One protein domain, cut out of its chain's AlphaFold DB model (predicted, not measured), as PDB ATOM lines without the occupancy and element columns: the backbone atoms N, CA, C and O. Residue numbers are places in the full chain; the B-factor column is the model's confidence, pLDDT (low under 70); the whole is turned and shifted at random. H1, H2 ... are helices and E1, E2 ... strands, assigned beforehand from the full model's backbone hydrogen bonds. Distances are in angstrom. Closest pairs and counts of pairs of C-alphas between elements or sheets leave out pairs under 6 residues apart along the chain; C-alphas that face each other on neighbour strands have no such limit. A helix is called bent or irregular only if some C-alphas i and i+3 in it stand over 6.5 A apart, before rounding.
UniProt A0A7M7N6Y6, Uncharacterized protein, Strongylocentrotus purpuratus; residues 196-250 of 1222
ATOM      1  N   HIS A 196     -28.105  75.461 133.466       78.75
ATOM      2  CA  HIS A 196     -28.990  76.332 134.222       78.75
ATOM      3  C   HIS A 196     -28.656  77.789 133.876       78.75
ATOM      4  O   HIS A 196     -27.485  78.183 133.886       78.75
ATOM      5  N   CYS A 197     -29.672  78.589 133.571       79.81
ATOM      6  CA  CYS A 197     -29.512  80.000 133.246       79.81
ATOM      7  C   CYS A 197     -29.927  80.882 134.423       79.81
ATOM      8  O   CYS A 197     -31.084  80.885 134.828       79.81
ATOM      9  N   ASN A 198     -28.996  81.687 134.936       79.19
ATOM     10  CA  ASN A 198     -29.330  82.742 135.887       79.19
ATOM     11  C   ASN A 198     -29.771  83.984 135.102       79.19
ATOM     12  O   ASN A 198     -28.936  84.662 134.490       79.19
ATOM     13  N   CYS A 199     -31.076  84.237 135.062       80.06
ATOM     14  CA  CYS A 199     -31.670  85.265 134.214       80.06
ATOM     15  C   CYS A 199     -31.465  86.688 134.742       80.06
ATOM     16  O   CYS A 199     -31.492  86.951 135.946       80.06
ATOM     17  N   ALA A 200     -31.317  87.641 133.819       70.88
ATOM     18  CA  ALA A 200     -31.402  89.055 134.155       70.88
ATOM     19  C   ALA A 200     -32.820  89.399 134.656       70.88
ATOM     20  O   ALA A 200     -33.820  88.861 134.174       70.88
ATOM     21  N   GLY A 201     -32.915  90.309 135.631       67.44
ATOM     22  CA  GLY A 201     -34.185  90.645 136.282       67.44
ATOM     23  C   GLY A 201     -35.245  91.142 135.294       67.44
ATOM     24  O   GLY A 201     -35.040  92.152 134.624       67.44
ATOM     25  N   GLY A 202     -36.379  90.438 135.235       66.88
ATOM     26  CA  GLY A 202     -37.456  90.661 134.262       66.88
ATOM     27  C   GLY A 202     -37.675  89.492 133.292       66.88
ATOM     28  O   GLY A 202     -38.707  89.458 132.626       66.88
ATOM     29  N   PHE A 203     -36.763  88.517 133.265       75.81
ATOM     30  CA  PHE A 203     -36.863  87.284 132.478       75.81
ATOM     31  C   PHE A 203     -36.901  86.043 133.383       75.81
ATOM     32  O   PHE A 203     -36.447  86.093 134.527       75.81
ATOM     33  N   THR A 204     -37.475  84.951 132.881       73.69
ATOM     34  CA  THR A 204     -37.656  83.664 133.571       73.69
ATOM     35  C   THR A 204     -37.499  82.500 132.583       73.69
ATOM     36  O   THR A 204     -37.257  82.713 131.392       73.69
ATOM     37  N   GLY A 205     -37.666  81.273 133.072       69.56
ATOM     38  CA  GLY A 205     -37.633  80.055 132.271       69.56
ATOM     39  C   GLY A 205     -36.214  79.567 131.981       69.56
ATOM     40  O   GLY A 205     -35.251  80.339 131.979       69.56
ATOM     41  N   LYS A 206     -36.093  78.267 131.686       76.00
ATOM     42  CA  LYS A 206     -34.817  77.538 131.561       76.00
ATOM     43  C   LYS A 206     -33.731  78.209 130.703       76.00
ATOM     44  O   LYS A 206     -32.556  78.025 131.009       76.00
ATOM     45  N   ASP A 207     -34.087  78.966 129.662       80.00
ATOM     46  CA  ASP A 207     -33.146  79.673 128.776       80.00
ATOM     47  C   ASP A 207     -33.261  81.215 128.818       80.00
ATOM     48  O   ASP A 207     -32.644  81.903 128.007       80.00
ATOM     49  N   CYS A 208     -34.022  81.778 129.760       82.56
ATOM     50  CA  CYS A 208     -34.307  83.213 129.878       82.56
ATOM     51  C   CYS A 208     -35.019  83.861 128.671       82.56
ATOM     52  O   CYS A 208     -35.001  85.091 128.551       82.56
ATOM     53  N   SER A 209     -35.646  83.083 127.776       81.38
ATOM     54  CA  SER A 209     -36.524  83.618 126.719       81.38
ATOM     55  C   SER A 209     -37.780  84.279 127.274       81.38
ATOM     56  O   SER A 209     -38.220  85.306 126.751       81.38
ATOM     57  N   ASP A 210     -38.384  83.663 128.293       79.25
ATOM     58  CA  ASP A 210     -39.700  84.049 128.780       79.25
ATOM     59  C   ASP A 210     -39.607  85.363 129.558       79.25
ATOM     60  O   ASP A 210     -38.774  85.548 130.449       79.25
ATOM     61  N   GLN A 211     -40.498  86.299 129.239       67.81
ATOM     62  CA  GLN A 211     -40.668  87.499 130.044       67.81
ATOM     63  C   GLN A 211     -41.336  87.085 131.365       67.81
ATOM     64  O   GLN A 211     -42.397  86.459 131.350       67.81
ATOM     65  N   ALA A 212     -40.721  87.403 132.508       69.75
ATOM     66  CA  ALA A 212     -41.212  86.953 133.810       69.75
ATOM     67  C   ALA A 212     -42.664  87.427 134.032       69.75
ATOM     68  O   ALA A 212     -42.946  88.593 133.747       69.75
ATOM     69  N   PRO A 213     -43.583  86.600 134.572       70.25
ATOM     70  CA  PRO A 213     -45.007  86.940 134.649       70.25
ATOM     71  C   PRO A 213     -45.324  88.324 135.243       70.25
ATOM     72  O   PRO A 213     -46.204  89.023 134.750       70.25
ATOM     73  N   CYS A 214     -44.572  88.765 136.255       72.19
ATOM     74  CA  CYS A 214     -44.742  90.075 136.895       72.19
ATOM     75  C   CYS A 214     -43.923  91.223 136.261       72.19
ATOM     76  O   CYS A 214     -43.808  92.288 136.859       72.19
ATOM     77  N   ALA A 215     -43.335  91.042 135.073       70.75
ATOM     78  CA  ALA A 215     -42.573  92.087 134.377       70.75
ATOM     79  C   ALA A 215     -43.464  93.140 133.684       70.75
ATOM     80  O   ALA A 215     -43.012  94.258 133.448       70.75
ATOM     81  N   ASP A 216     -44.722  92.801 133.381       75.06
ATOM     82  CA  ASP A 216     -45.795  93.758 133.081       75.06
ATOM     83  C   ASP A 216     -47.029  93.388 133.919       75.06
ATOM     84  O   ASP A 216     -47.924  92.659 133.487       75.06
ATOM     85  N   GLU A 217     -47.057  93.870 135.165       74.31
ATOM     86  CA  GLU A 217     -48.137  93.582 136.117       74.31
ATOM     87  C   GLU A 217     -49.519  94.023 135.590       74.31
ATOM     88  O   GLU A 217     -50.540  93.421 135.929       74.31
ATOM     89  N   VAL A 218     -49.570  95.057 134.738       75.88
ATOM     90  CA  VAL A 218     -50.819  95.605 134.183       75.88
ATOM     91  C   VAL A 218     -51.397  94.675 133.119       75.88
ATOM     92  O   VAL A 218     -52.616  94.491 133.084       75.88
ATOM     93  N   LEU A 219     -50.544  94.075 132.285       75.12
ATOM     94  CA  LEU A 219     -50.949  93.066 131.309       75.12
ATOM     95  C   LEU A 219     -51.339  91.745 131.990       75.12
ATOM     96  O   LEU A 219     -52.388  91.188 131.672       75.12
ATOM     97  N   THR A 220     -50.528  91.271 132.940       77.38
ATOM     98  CA  THR A 220     -50.692  89.953 133.576       77.38
ATOM     99  C   THR A 220     -51.843  89.907 134.581       77.38
ATOM    100  O   THR A 220     -52.658  88.985 134.549       77.38
ATOM    101  N   CYS A 221     -51.949  90.900 135.469       79.69
ATOM    102  CA  CYS A 221     -52.953  90.909 136.538       79.69
ATOM    103  C   CYS A 221     -54.170  91.808 136.255       79.69
ATOM    104  O   CYS A 221     -55.138  91.804 137.024       79.69
ATOM    105  N   GLY A 222     -54.148  92.566 135.155       76.62
ATOM    106  CA  GLY A 222     -55.167  93.560 134.815       76.62
ATOM    107  C   GLY A 222     -55.087  94.819 135.688       76.62
ATOM    108  O   GLY A 222     -54.419  94.857 136.717       76.62
ATOM    109  N   VAL A 223     -55.808  95.878 135.311       81.06
ATOM    110  CA  VAL A 223     -55.720  97.211 135.959       81.06
ATOM    111  C   VAL A 223     -56.195  97.281 137.424       81.06
ATOM    112  O   VAL A 223     -56.071  98.332 138.046       81.06
ATOM    113  N   ASN A 224     -56.740  96.189 137.974       78.12
ATOM    114  CA  ASN A 224     -57.293  96.114 139.332       78.12
ATOM    115  C   ASN A 224     -56.364  95.413 140.344       78.12
ATOM    116  O   ASN A 224     -56.795  95.092 141.456       78.12
ATOM    117  N   HIS A 225     -55.110  95.141 139.974       84.75
ATOM    118  CA  HIS A 225     -54.125  94.575 140.893       84.75
ATOM    119  C   HIS A 225     -53.516  95.637 141.819       84.75
ATOM    120  O   HIS A 225     -53.489  96.833 141.532       84.75
ATOM    121  N   LYS A 226     -53.016  95.160 142.954       80.31
ATOM    122  CA  LYS A 226     -52.255  95.899 143.962       80.31
ATOM    123  C   LYS A 226     -50.763  95.562 143.894       80.31
ATOM    124  O   LYS A 226     -49.942  96.426 144.183       80.31
ATOM    125  N   GLN A 227     -50.446  94.305 143.575       81.38
ATOM    126  CA  GLN A 227     -49.094  93.764 143.433       81.38
ATOM    127  C   GLN A 227     -49.160  92.413 142.703       81.38
ATOM    128  O   GLN A 227     -50.047  91.609 143.001       81.38
ATOM    129  N   CYS A 228     -48.223  92.139 141.801       79.56
ATOM    130  CA  CYS A 228     -47.956  90.804 141.273       79.56
ATOM    131  C   CYS A 228     -46.828  90.142 142.084       79.56
ATOM    132  O   CYS A 228     -45.841  90.781 142.454       79.56
ATOM    133  N   LEU A 229     -46.975  88.851 142.380       79.56
ATOM    134  CA  LEU A 229     -45.973  88.039 143.068       79.56
ATOM    135  C   LEU A 229     -45.647  86.808 142.221       79.56
ATOM    136  O   LEU A 229     -46.548  86.070 141.831       79.56
ATOM    137  N   LEU A 230     -44.361  86.564 141.962       71.62
ATOM    138  CA  LEU A 230     -43.909  85.301 141.376       71.62
ATOM    139  C   LEU A 230     -44.030  84.193 142.428       71.62
ATOM    140  O   LEU A 230     -43.614  84.377 143.574       71.62
ATOM    141  N   SER A 231     -44.612  83.057 142.050       62.03
ATOM    142  CA  SER A 231     -44.801  81.913 142.941       62.03
ATOM    143  C   SER A 231     -43.653  80.922 142.764       62.03
ATOM    144  O   SER A 231     -43.482  80.337 141.696       62.03
ATOM    145  N   GLY A 232     -42.870  80.709 143.825       51.25
ATOM    146  CA  GLY A 232     -41.656  79.880 143.801       51.25
ATOM    147  C   GLY A 232     -41.870  78.379 143.570       51.25
ATOM    148  O   GLY A 232     -40.899  77.635 143.598       51.25
ATOM    149  N   ALA A 233     -43.110  77.926 143.356       44.38
ATOM    150  CA  ALA A 233     -43.430  76.527 143.076       44.38
ATOM    151  C   ALA A 233     -43.217  76.129 141.600       44.38
ATOM    152  O   ALA A 233     -43.003  74.956 141.321       44.38
ATOM    153  N   ASN A 234     -43.305  77.074 140.652       47.91
ATOM    154  CA  ASN A 234     -43.071  76.845 139.217       47.91
ATOM    155  C   ASN A 234     -42.610  78.152 138.542       47.91
ATOM    156  O   ASN A 234     -43.250  79.184 138.751       47.91
ATOM    157  N   GLU A 235     -41.591  78.104 137.671       54.56
ATOM    158  CA  GLU A 235     -40.927  79.289 137.067       54.56
ATOM    159  C   GLU A 235     -41.864  80.269 136.324       54.56
ATOM    160  O   GLU A 235     -41.561  81.463 136.238       54.56
ATOM    161  N   ASN A 236     -43.018  79.790 135.838       56.69
ATOM    162  CA  ASN A 236     -44.019  80.587 135.112       56.69
ATOM    163  C   ASN A 236     -45.323  80.832 135.911       56.69
ATOM    164  O   ASN A 236     -46.315  81.277 135.334       56.69
ATOM    165  N   SER A 237     -45.354  80.556 137.222       68.12
ATOM    166  CA  SER A 237     -46.551  80.749 138.064       68.12
ATOM    167  C   SER A 237     -46.558  82.075 138.836       68.12
ATOM    168  O   SER A 237     -45.524  82.549 139.313       68.12
ATOM    169  N   PHE A 238     -47.734  82.694 138.969       76.44
ATOM    170  CA  PHE A 238     -47.894  84.025 139.562       76.44
ATOM    171  C   PHE A 238     -49.171  84.171 140.393       76.44
ATOM    172  O   PHE A 238     -50.185  83.517 140.147       76.44
ATOM    173  N   VAL A 239     -49.125  85.073 141.371       82.06
ATOM    174  CA  VAL A 239     -50.257  85.453 142.219       82.06
ATOM    175  C   VAL A 239     -50.495  86.952 142.093       82.06
ATOM    176  O   VAL A 239     -49.650  87.773 142.450       82.06
ATOM    177  N   CYS A 240     -51.675  87.308 141.606       83.12
ATOM    178  CA  CYS A 240     -52.165  88.673 141.558       83.12
ATOM    179  C   CYS A 240     -52.859  89.001 142.881       83.12
ATOM    180  O   CYS A 240     -53.928  88.465 143.181       83.12
ATOM    181  N   VAL A 241     -52.269  89.896 143.675       82.94
ATOM    182  CA  VAL A 241     -52.949  90.505 144.825       82.94
ATOM    183  C   VAL A 241     -53.882  91.578 144.279       82.94
ATOM    184  O   VAL A 241     -53.416  92.544 143.674       82.94
ATOM    185  N   CYS A 242     -55.186  91.438 144.477       84.38
ATOM    186  CA  CYS A 242     -56.186  92.362 143.950       84.38
ATOM    187  C   CYS A 242     -56.422  93.554 144.899       84.38
ATOM    188  O   CYS A 242     -56.151  93.487 146.102       84.38
ATOM    189  N   LEU A 243     -56.905  94.686 144.370       79.25
ATOM    190  CA  LEU A 243     -57.126  95.915 145.157       79.25
ATOM    191  C   LEU A 243     -58.208  95.778 146.244       79.25
ATOM    192  O   LEU A 243     -58.210  96.561 147.193       79.25
ATOM    193  N   ASP A 244     -59.095  94.791 146.129       79.69
ATOM    194  CA  ASP A 244     -60.097  94.429 147.140       79.69
ATOM    195  C   ASP A 244     -59.547  93.526 148.264       79.69
ATOM    196  O   ASP A 244     -60.243  93.280 149.248       79.69
ATOM    197  N   GLY A 245     -58.292  93.077 148.155       70.50
ATOM    198  CA  GLY A 245     -57.645  92.171 149.104       70.50
ATOM    199  C   GLY A 245     -57.819  90.684 148.792       70.50
ATOM    200  O   GLY A 245     -57.356  89.863 149.581       70.50
ATOM    201  N   THR A 246     -58.449  90.325 147.669       79.12
ATOM    202  CA  THR A 246     -58.466  88.941 147.174       79.12
ATOM    203  C   THR A 246     -57.151  88.573 146.475       79.12
ATOM    204  O   THR A 246     -56.323  89.434 146.162       79.12
ATOM    205  N   PHE A 247     -56.947  87.276 146.241       76.69
ATOM    206  CA  PHE A 247     -55.775  86.730 145.559       76.69
ATOM    207  C   PHE A 247     -56.239  85.867 144.389       76.69
ATOM    208  O   PHE A 247     -57.097  85.003 144.567       76.69
ATOM    209  N   SER A 248     -55.664  86.087 143.210       75.50
ATOM    210  CA  SER A 248     -55.930  85.293 142.010       75.50
ATOM    211  C   SER A 248     -54.640  84.613 141.552       75.50
ATOM    212  O   SER A 248     -53.602  85.266 141.447       75.50
ATOM    213  N   VAL A 249     -54.681  83.300 141.324       78.81
ATOM    214  CA  VAL A 249     -53.505  82.490 140.964       78.81
ATOM    215  C   VAL A 249     -53.548  82.195 139.469       78.81
ATOM    216  O   VAL A 249     -54.526  81.641 138.977       78.81
ATOM    217  N   ASN A 250     -52.490  82.573 138.751       76.19
ATOM    218  CA  ASN A 250     -52.345  82.447 137.295       76.19
ATOM    219  C   ASN A 250     -53.480  83.102 136.463       76.19
ATOM    220  O   ASN A 250     -53.676  82.749 135.301       76.19
TER     221      ASN A 250
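What this domain is: This is residues 196 to 250 of the 1222 residues of an uncharacterized protein of Strongylocentrotus purpuratus (UniProt A0A7M7N6Y6). A small sheet of three antiparallel strands, E2, E3 and E4, has a single small, irregular helix, H1, over one face; a looped arm, residues 196 to 212 with the three-residue strand E1 at its far end, extends the shape lengthwise. The printed part has 55 residues, with E1, H1, E2, E3 and E4 along it; the class is mixed, helices and strands, and under half of the residues are in named elements. The sheet's order is E2, E3, E4, and these form a meander, each strand the antiparallel neighbour of the one before. The outline is elongated, 38 by 20 by 13 A, yet the whole is only just compact, close to loose, with a radius of gyration of the C-alphas of 11.6 A.

Where its parts are: Find C-alpha 196 at (-28.990, 76.332, 134.222); here strand E1 begins, residues 196 to 198, 6.6 A long. Residues 199 to 212 hold no named element. At C-alpha 213, (-45.007, 86.940, 134.649), helix H1 begins and runs to residue 221, 9.1 A; it is irregular, with C-alphas 215 and 218 9.0 A apart. Strand E2 follows, residues 225 to 230, 13.8 A, then E3, residues 238 to 242, 12.6 A. E4, residues 247 to 249, is 6.7 A long and ends at C-alpha 249, (-53.505, 82.490, 140.964).

How they stand to each other: Start with the sheet, where E2 and E3 form an antiparallel hairpin at 162 degrees; look for N 239 and O 229, within hydrogen-bond range at 2.8 A. E3 and E4 form the next hairpin, antiparallel at 155 degrees, with N 240 and O 248 at 2.8 A. E2 and E4 are the edge strands. H1 is on the sheet at a height of 7.9 A, over E2 and only just not over E3, on which 2 of its 9 C-alphas fall. On the local plane it stands at 29 degrees to E2, only just along the strands. The closest C-alphas of H1 and E2 are those of Cys 214 and Cys 228, 5.5 A apart. In H1, 2 of 5 O i to N i+4 pairs and 1 of 6 O i to N i+3 pairs are within hydrogen-bond range. E1 pairs with no named strand and is apart from H1, E2, E3 and E4. Between E1 and H1, residues 203 to 204 pair antiparallel with residues 210 to 211.

The domain as a whole: The two C-alphas farthest apart are those of His 196 and Asp 244, 38.2 A. The printed part has no cut. The link from E1 to H1 is long, 14 residues. Mean pLDDT of the printed part is 74.0; look for values under 70 at residues 201 to 202, 205, 211 to 212 and 231 to 237.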